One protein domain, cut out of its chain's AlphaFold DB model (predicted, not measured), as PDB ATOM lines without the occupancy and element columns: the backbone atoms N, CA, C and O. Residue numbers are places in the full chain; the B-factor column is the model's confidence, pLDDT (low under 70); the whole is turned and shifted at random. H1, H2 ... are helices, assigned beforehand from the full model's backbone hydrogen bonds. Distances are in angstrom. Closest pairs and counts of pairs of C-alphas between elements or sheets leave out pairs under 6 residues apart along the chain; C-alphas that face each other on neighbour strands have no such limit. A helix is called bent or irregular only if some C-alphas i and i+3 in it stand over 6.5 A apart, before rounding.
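What this domain is: This is residues 382 to 438 of the 481 residues of an uncharacterized protein of Globodera pallida (UniProt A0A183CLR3). A small body of three short helices and loops has a long arm that sticks out from it, residues 425 to 438, with the helix H4 at its far end. In the body the longest helix, H3, has H2 packed on it and H1 near its last residue, while the turn of residues 400 to 405 sticks out as a second, smaller projection. The printed part has 57 residues with four named helices, in the order H1, H2, H3, H4, and no named strand; its class is all helix, though under half of the residues, 25 of 57, are in named elements. The whole is loose, with a radius of gyration of the C-alphas of 13.4 A, and flat in outline, spanning 37 by 30 by 15 A.

Where its parts are: The printed part begins at Ala 382, with its C-alpha at (-38.490, 25.600, 2.320). H1 holds residues 386 to 389 and measures 6.1 A from first to last C-alpha; it is neither bent nor irregular, but only just, by that same distance between C-alphas 386 and 389. H2, residues 393 to 396, measures 5.5 A. H3, residues 408 to 416, measures 12.8 A and begins with C-alpha 408 at (-33.037, 45.717, 7.273). H4, residues 431 to 438, measures 9.5 A and ends with C-alpha 438 at (-26.977, 29.007, 33.038).

How they stand to each other: H1 is close to but not clearly touching H3: their closest C-alphas, those of Cys 388 and Val 416, are 7.7 A apart. H1 and H2 are apart, although a tight link of 3 residues joins them. H2 and H3 touch, with 4 pairs of C-alphas within 8 A; the closest are those of Cys 396 and Ala 414, at 6.3 A. H4 touches no helix and is apart from H1, H2 and H3. In H3 and H4 every pair of O of residue i and N of residue i+4 is within hydrogen-bond range. H1 and H2, with 4 residues each, are too short for such a pair, and in each the 1 pair of O of residue i and N of residue i+3 is within range.

The domain as a whole: The two C-alphas farthest apart are those of Lys 386 and Val 438, at 39.0 A. Without the stretches that stand free, residues 400 to 405 and 425 to 438, the body has 37 residues and spans 24 by 18 by 15 A, with a radius of gyration of 8.8 A. The printed part has no cut. The links from H2 to H3, 11 residues, and from H3 to H4, 14 residues, are long. The mean pLDDT of the printed part is 70.7; 16 residues are under 70, namely residue 382, residue 406 and residues 424 to 437, and the mean over H4 is 56.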
ATOM      1  N   ALA A 382     -39.054  25.279   3.585       60.00
ATOM      2  CA  ALA A 382     -38.490  25.600   2.320       60.00
ATOM      3  C   ALA A 382     -38.195  27.092   2.396       60.00
ATOM      4  O   ALA A 382     -38.977  27.882   2.944       60.00
ATOM      5  N   ASP A 383     -37.051  27.459   1.860       71.56
ATOM      6  CA  ASP A 383     -36.823  28.836   1.499       71.56
ATOM      7  C   ASP A 383     -37.962  29.297   0.570       71.56
ATOM      8  O   ASP A 383     -38.369  28.588  -0.354       71.56
ATOM      9  N   LEU A 384     -38.536  30.466   0.854       73.62
ATOM     10  CA  LEU A 384     -39.666  31.027   0.106       73.62
ATOM     11  C   LEU A 384     -39.279  31.380  -1.340       73.62
ATOM     12  O   LEU A 384     -40.160  31.590  -2.175       73.62
ATOM     13  N   THR A 385     -37.980  31.441  -1.643       79.56
ATOM     14  CA  THR A 385     -37.444  31.697  -2.979       79.56
ATOM     15  C   THR A 385     -36.288  30.748  -3.296       79.56
ATOM     16  O   THR A 385     -35.546  30.312  -2.419       79.56
ATOM     17  N   LYS A 386     -36.107  30.446  -4.589       80.06
ATOM     18  CA  LYS A 386     -34.953  29.670  -5.081       80.06
ATOM     19  C   LYS A 386     -33.632  30.440  -4.952       80.06
ATOM     20  O   LYS A 386     -32.570  29.826  -4.965       80.06
ATOM     21  N   ASP A 387     -33.701  31.761  -4.790       80.94
ATOM     22  CA  ASP A 387     -32.535  32.646  -4.679       80.94
ATOM     23  C   ASP A 387     -31.738  32.422  -3.384       80.94
ATOM     24  O   ASP A 387     -30.570  32.791  -3.292       80.94
ATOM     25  N   CYS A 388     -32.325  31.728  -2.408       80.75
ATOM     26  CA  CYS A 388     -31.644  31.319  -1.183       80.75
ATOM     27  C   CYS A 388     -30.533  30.280  -1.411       80.75
ATOM     28  O   CYS A 388     -29.710  30.060  -0.527       80.75
ATOM     29  N   LEU A 389     -30.445  29.694  -2.612       76.38
ATOM     30  CA  LEU A 389     -29.319  28.849  -3.020       76.38
ATOM     31  C   LEU A 389     -28.020  29.643  -3.231       76.38
ATOM     32  O   LEU A 389     -26.940  29.064  -3.149       76.38
ATOM     33  N   ILE A 390     -28.120  30.950  -3.500       77.69
ATOM     34  CA  ILE A 390     -26.965  31.832  -3.733       77.69
ATOM     35  C   ILE A 390     -26.497  32.478  -2.419       77.69
ATOM     36  O   ILE A 390     -25.343  32.884  -2.307       77.69
ATOM     37  N   ALA A 391     -27.367  32.537  -1.406       71.50
ATOM     38  CA  ALA A 391     -27.007  33.025  -0.083       71.50
ATOM     39  C   ALA A 391     -26.049  32.038   0.612       71.50
ATOM     40  O   ALA A 391     -26.347  30.853   0.810       71.50
ATOM     41  N   ASP A 392     -24.876  32.537   0.978       77.25
ATOM     42  CA  ASP A 392     -23.939  31.844   1.848       77.25
ATOM     43  C   ASP A 392     -24.420  31.899   3.310       77.25
ATOM     44  O   ASP A 392     -25.240  32.737   3.685       77.25
ATOM     45  N   GLU A 393     -23.922  31.006   4.167       71.88
ATOM     46  CA  GLU A 393     -24.290  30.999   5.595       71.88
ATOM     47  C   GLU A 393     -23.954  32.329   6.296       71.88
ATOM     48  O   GLU A 393     -24.583  32.690   7.293       71.88
ATOM     49  N   SER A 394     -22.997  33.098   5.761       77.81
ATOM     50  CA  SER A 394     -22.619  34.408   6.297       77.81
ATOM     51  C   SER A 394     -23.732  35.453   6.140       77.81
ATOM     52  O   SER A 394     -23.928  36.282   7.031       77.81
ATOM     53  N   SER A 395     -24.548  35.339   5.086       81.31
ATOM     54  CA  SER A 395     -25.723  36.182   4.842       81.31
ATOM     55  C   SER A 395     -26.838  36.010   5.882       81.31
ATOM     56  O   SER A 395     -27.790  36.789   5.908       81.31
ATOM     57  N   CYS A 396     -26.730  34.999   6.744       78.56
ATOM     58  CA  CYS A 396     -27.718  34.667   7.763       78.56
ATOM     59  C   CYS A 396     -27.292  35.046   9.188       78.56
ATOM     60  O   CYS A 396     -28.113  34.980  10.106       78.56
ATOM     61  N   ASN A 397     -26.039  35.465   9.386       82.25
ATOM     62  CA  ASN A 397     -25.555  35.915  10.685       82.25
ATOM     63  C   ASN A 397     -25.770  37.428  10.826       82.25
ATOM     64  O   ASN A 397     -25.324  38.183   9.960       82.25
ATOM     65  N   PRO A 398     -26.433  37.909  11.897       75.69
ATOM     66  CA  PRO A 398     -26.478  39.340  12.160       75.69
ATOM     67  C   PRO A 398     -25.047  39.868  12.362       75.69
ATOM     68  O   PRO A 398     -24.201  39.133  12.885       75.69
ATOM     69  N   PRO A 399     -24.760  41.125  11.974       77.31
ATOM     70  CA  PRO A 399     -23.458  41.720  12.231       77.31
ATOM     71  C   PRO A 399     -23.148  41.712  13.739       77.31
ATOM     72  O   PRO A 399     -24.073  41.750  14.563       77.31
ATOM     73  N   PRO A 400     -21.862  41.642  14.120       79.69
ATOM     74  CA  PRO A 400     -21.457  41.692  15.515       79.69
ATOM     75  C   PRO A 400     -21.969  42.975  16.212       79.69
ATOM     76  O   PRO A 400     -22.222  43.998  15.568       79.69
ATOM     77  N   PRO A 401     -22.191  42.923  17.540       76.62
ATOM     78  CA  PRO A 401     -22.893  43.966  18.300       76.62
ATOM     79  C   PRO A 401     -22.165  45.321  18.373       76.62
ATOM     80  O   PRO A 401     -22.720  46.287  18.895       76.62
ATOM     81  N   ASP A 402     -20.938  45.406  17.864       85.31
ATOM     82  CA  ASP A 402     -20.143  46.626  17.730       85.31
ATOM     83  C   ASP A 402     -20.589  47.524  16.558       85.31
ATOM     84  O   ASP A 402     -20.216  48.699  16.517       85.31
ATOM     85  N   HIS A 403     -21.469  47.033  15.676       72.94
ATOM     86  CA  HIS A 403     -22.096  47.816  14.610       72.94
ATOM     87  C   HIS A 403     -23.633  47.864  14.756       72.94
ATOM     88  O   HIS A 403     -24.336  46.987  14.257       72.94
ATOM     89  N   PRO A 404     -24.197  48.902  15.406       71.00
ATOM     90  CA  PRO A 404     -25.625  48.975  15.741       71.00
ATOM     91  C   PRO A 404     -26.562  49.279  14.557       71.00
ATOM     92  O   PRO A 404     -27.778  49.347  14.745       71.00
ATOM     93  N   GLU A 405     -26.044  49.464  13.341       80.50
ATOM     94  CA  GLU A 405     -26.884  49.561  12.143       80.50
ATOM     95  C   GLU A 405     -27.311  48.159  11.702       80.50
ATOM     96  O   GLU A 405     -26.679  47.507  10.872       80.50
ATOM     97  N   VAL A 406     -28.418  47.689  12.279       69.69
ATOM     98  CA  VAL A 406     -29.112  46.489  11.809       69.69
ATOM     99  C   VAL A 406     -29.588  46.763  10.386       69.69
ATOM    100  O   VAL A 406     -30.551  47.499  10.170       69.69
ATOM    101  N   ASN A 407     -28.885  46.209   9.401       78.38
ATOM    102  CA  ASN A 407     -29.268  46.352   8.007       78.38
ATOM    103  C   ASN A 407     -30.606  45.606   7.789       78.38
ATOM    104  O   ASN A 407     -30.644  44.382   7.954       78.38
ATOM    105  N   PRO A 408     -31.699  46.305   7.416       81.75
ATOM    106  CA  PRO A 408     -33.037  45.717   7.273       81.75
ATOM    107  C   PRO A 408     -33.092  44.579   6.245       81.75
ATOM    108  O   PRO A 408     -34.000  43.750   6.278       81.75
ATOM    109  N   TYR A 409     -32.089  44.498   5.369       82.88
ATOM    110  CA  TYR A 409     -31.901  43.402   4.430       82.88
ATOM    111  C   TYR A 409     -31.761  42.032   5.117       82.88
ATOM    112  O   TYR A 409     -32.340  41.059   4.640       82.88
ATOM    113  N   TYR A 410     -31.081  41.941   6.266       79.06
ATOM    114  CA  TYR A 410     -30.920  40.668   6.986       79.06
ATOM    115  C   TYR A 410     -32.239  40.160   7.574       79.06
ATOM    116  O   TYR A 410     -32.503  38.962   7.538       79.06
ATOM    117  N   GLU A 411     -33.099  41.047   8.084       77.75
ATOM    118  CA  GLU A 411     -34.418  40.652   8.598       77.75
ATOM    119  C   GLU A 411     -35.350  40.156   7.491       77.75
ATOM    120  O   GLU A 411     -36.126  39.225   7.708       77.75
ATOM    121  N   GLU A 412     -35.299  40.776   6.313       81.44
ATOM    122  CA  GLU A 412     -36.035  40.319   5.133       81.44
ATOM    123  C   GLU A 412     -35.495  38.968   4.648       81.44
ATOM    124  O   GLU A 412     -36.262  38.022   4.466       81.44
ATOM    125  N   MET A 413     -34.172  38.824   4.535       79.25
ATOM    126  CA  MET A 413     -33.558  37.599   4.024       79.25
ATOM    127  C   MET A 413     -33.717  36.422   4.991       79.25
ATOM    128  O   MET A 413     -34.034  35.319   4.560       79.25
ATOM    129  N   ALA A 414     -33.652  36.658   6.304       77.62
ATOM    130  CA  ALA A 414     -33.969  35.666   7.332       77.62
ATOM    131  C   ALA A 414     -35.437  35.198   7.292       77.62
ATOM    132  O   ALA A 414     -35.735  34.063   7.662       77.62
ATOM    133  N   LYS A 415     -36.380  36.042   6.841       77.25
ATOM    134  CA  LYS A 415     -37.791  35.646   6.667       77.25
ATOM    135  C   LYS A 415     -37.996  34.775   5.434       77.25
ATOM    136  O   LYS A 415     -38.889  33.924   5.477       77.25
ATOM    137  N   VAL A 416     -37.211  35.009   4.380       83.31
ATOM    138  CA  VAL A 416     -37.307  34.352   3.069       83.31
ATOM    139  C   VAL A 416     -36.492  33.054   3.028       83.31
ATOM    140  O   VAL A 416     -37.038  32.020   2.658       83.31
ATOM    141  N   CYS A 417     -35.244  33.073   3.494       86.81
ATOM    142  CA  CYS A 417     -34.273  31.976   3.421       86.81
ATOM    143  C   CYS A 417     -34.141  31.208   4.742       86.81
ATOM    144  O   CYS A 417     -33.051  31.014   5.287       86.81
ATOM    145  N   ARG A 418     -35.277  30.817   5.322       80.38
ATOM    146  CA  ARG A 418     -35.307  30.267   6.681       80.38
ATOM    147  C   ARG A 418     -34.571  28.929   6.815       80.38
ATOM    148  O   ARG A 418     -34.018  28.659   7.881       80.38
ATOM    149  N   GLN A 419     -34.575  28.104   5.767       78.88
ATOM    150  CA  GLN A 419     -33.865  26.826   5.731       78.88
ATOM    151  C   GLN A 419     -32.363  27.062   5.707       78.88
ATOM    152  O   GLN A 419     -31.640  26.534   6.549       78.88
ATOM    153  N   ARG A 420     -31.913  27.906   4.772       81.19
ATOM    154  CA  ARG A 420     -30.498  28.226   4.583       81.19
ATOM    155  C   ARG A 420     -29.892  28.896   5.806       81.19
ATOM    156  O   ARG A 420     -28.783  28.565   6.203       81.19
ATOM    157  N   CYS A 421     -30.654  29.775   6.447       81.56
ATOM    158  CA  CYS A 421     -30.236  30.441   7.673       81.56
ATOM    159  C   CYS A 421     -30.311  29.559   8.922       81.56
ATOM    160  O   CYS A 421     -30.110  30.057  10.029       81.56
ATOM    161  N   ASN A 422     -30.640  28.271   8.773       72.56
ATOM    162  CA  ASN A 422     -30.820  27.333   9.875       72.56
ATOM    163  C   ASN A 422     -31.782  27.874  10.959       72.56
ATOM    164  O   ASN A 422     -31.717  27.523  12.136       72.56
ATOM    165  N   LEU A 423     -32.709  28.750  10.551       71.19
ATOM    166  CA  LEU A 423     -33.787  29.296  11.383       71.19
ATOM    167  C   LEU A 423     -34.952  28.308  11.487       71.19
ATOM    168  O   LEU A 423     -35.978  28.585  12.109       71.19
ATOM    169  N   CYS A 424     -34.771  27.147  10.868       68.94
ATOM    170  CA  CYS A 424     -35.733  26.087  10.723       68.94
ATOM    171  C   CYS A 424     -35.188  24.829  11.341       68.94
ATOM    172  O   CYS A 424     -34.728  23.911  10.677       68.94
ATOM    173  N   GLY A 425     -35.226  24.833  12.661       52.22
ATOM    174  CA  GLY A 425     -34.690  23.756  13.454       52.22
ATOM    175  C   GLY A 425     -35.306  23.792  14.828       52.22
ATOM    176  O   GLY A 425     -34.867  24.545  15.693       52.22
ATOM    177  N   THR A 426     -36.282  22.902  14.998       39.50
ATOM    178  CA  THR A 426     -36.848  22.401  16.251       39.50
ATOM    179  C   THR A 426     -37.632  23.418  17.075       39.50
ATOM    180  O   THR A 426     -37.209  24.546  17.324       39.50
ATOM    181  N   ALA A 427     -38.769  22.977  17.607       41.12
ATOM    182  CA  ALA A 427     -39.104  23.369  18.961       41.12
ATOM    183  C   ALA A 427     -37.881  23.024  19.828       41.12
ATOM    184  O   ALA A 427     -37.747  21.905  20.308       41.12
ATOM    185  N   MET A 428     -36.925  23.946  19.960       38.03
ATOM    186  CA  MET A 428     -35.940  23.814  21.012       38.03
ATOM    187  C   MET A 428     -36.750  23.793  22.305       38.03
ATOM    188  O   MET A 428     -37.547  24.718  22.515       38.03
ATOM    189  N   PRO A 429     -36.550  22.811  23.200       40.81
ATOM    190  CA  PRO A 429     -36.963  23.019  24.568       40.81
ATOM    191  C   PRO A 429     -36.268  24.316  24.984       40.81
ATOM    192  O   PRO A 429     -35.041  24.431  24.866       40.81
ATOM    193  N   LEU A 430     -37.042  25.314  25.424       42.56
ATOM    194  CA  LEU A 430     -36.538  26.607  25.908       42.56
ATOM    195  C   LEU A 430     -35.342  26.437  26.878       42.56
ATOM    196  O   LEU A 430     -34.512  27.331  27.027       42.56
ATOM    197  N   ASN A 431     -35.208  25.249  27.468       47.53
ATOM    198  CA  ASN A 431     -34.114  24.818  28.312       47.53
ATOM    199  C   ASN A 431     -32.723  24.717  27.676       47.53
ATOM    200  O   ASN A 431     -31.792  24.866  28.440       47.53
ATOM    201  N   LYS A 432     -32.466  24.527  26.370       44.69
ATOM    202  CA  LYS A 432     -31.054  24.322  25.924       44.69
ATOM    203  C   LYS A 432     -30.234  25.615  25.805       44.69
ATOM    204  O   LYS A 432     -29.060  25.640  26.165       44.69
ATOM    205  N   ARG A 433     -30.850  26.723  25.368       48.41
ATOM    206  CA  ARG A 433     -30.196  28.051  25.354       48.41
ATOM    207  C   ARG A 433     -30.154  28.688  26.743       48.41
ATOM    208  O   ARG A 433     -29.184  29.376  27.046       48.41
ATOM    209  N   ILE A 434     -31.162  28.433  27.583       53.19
ATOM    210  CA  ILE A 434     -31.138  28.835  28.994       53.19
ATOM    211  C   ILE A 434     -30.137  27.968  29.761       53.19
ATOM    212  O   ILE A 434     -29.319  28.537  30.455       53.19
ATOM    213  N   ALA A 435     -30.083  26.648  29.564       50.69
ATOM    214  CA  ALA A 435     -29.098  25.773  30.208       50.69
ATOM    215  C   ALA A 435     -27.670  26.071  29.759       50.69
ATOM    216  O   ALA A 435     -26.789  26.044  30.599       50.69
ATOM    217  N   LYS A 436     -27.424  26.428  28.489       59.50
ATOM    218  CA  LYS A 436     -26.095  26.902  28.076       59.50
ATOM    219  C   LYS A 436     -25.751  28.235  28.745       59.50
ATOM    220  O   LYS A 436     -24.696  28.344  29.341       59.50
ATOM    221  N   LYS A 437     -26.672  29.206  28.774       66.56
ATOM    222  CA  LYS A 437     -26.455  30.477  29.494       66.56
ATOM    223  C   LYS A 437     -26.342  30.312  31.016       66.56
ATOM    224  O   LYS A 437     -25.637  31.084  31.648       66.56
ATOM    225  N   VAL A 438     -27.028  29.337  31.606       74.00
ATOM    226  CA  VAL A 438     -26.977  29.007  33.038       74.00
ATOM    227  C   VAL A 438     -25.709  28.223  33.355       74.00
ATOM    228  O   VAL A 438     -25.105  28.508  34.373       74.00
TER     229      VAL A 438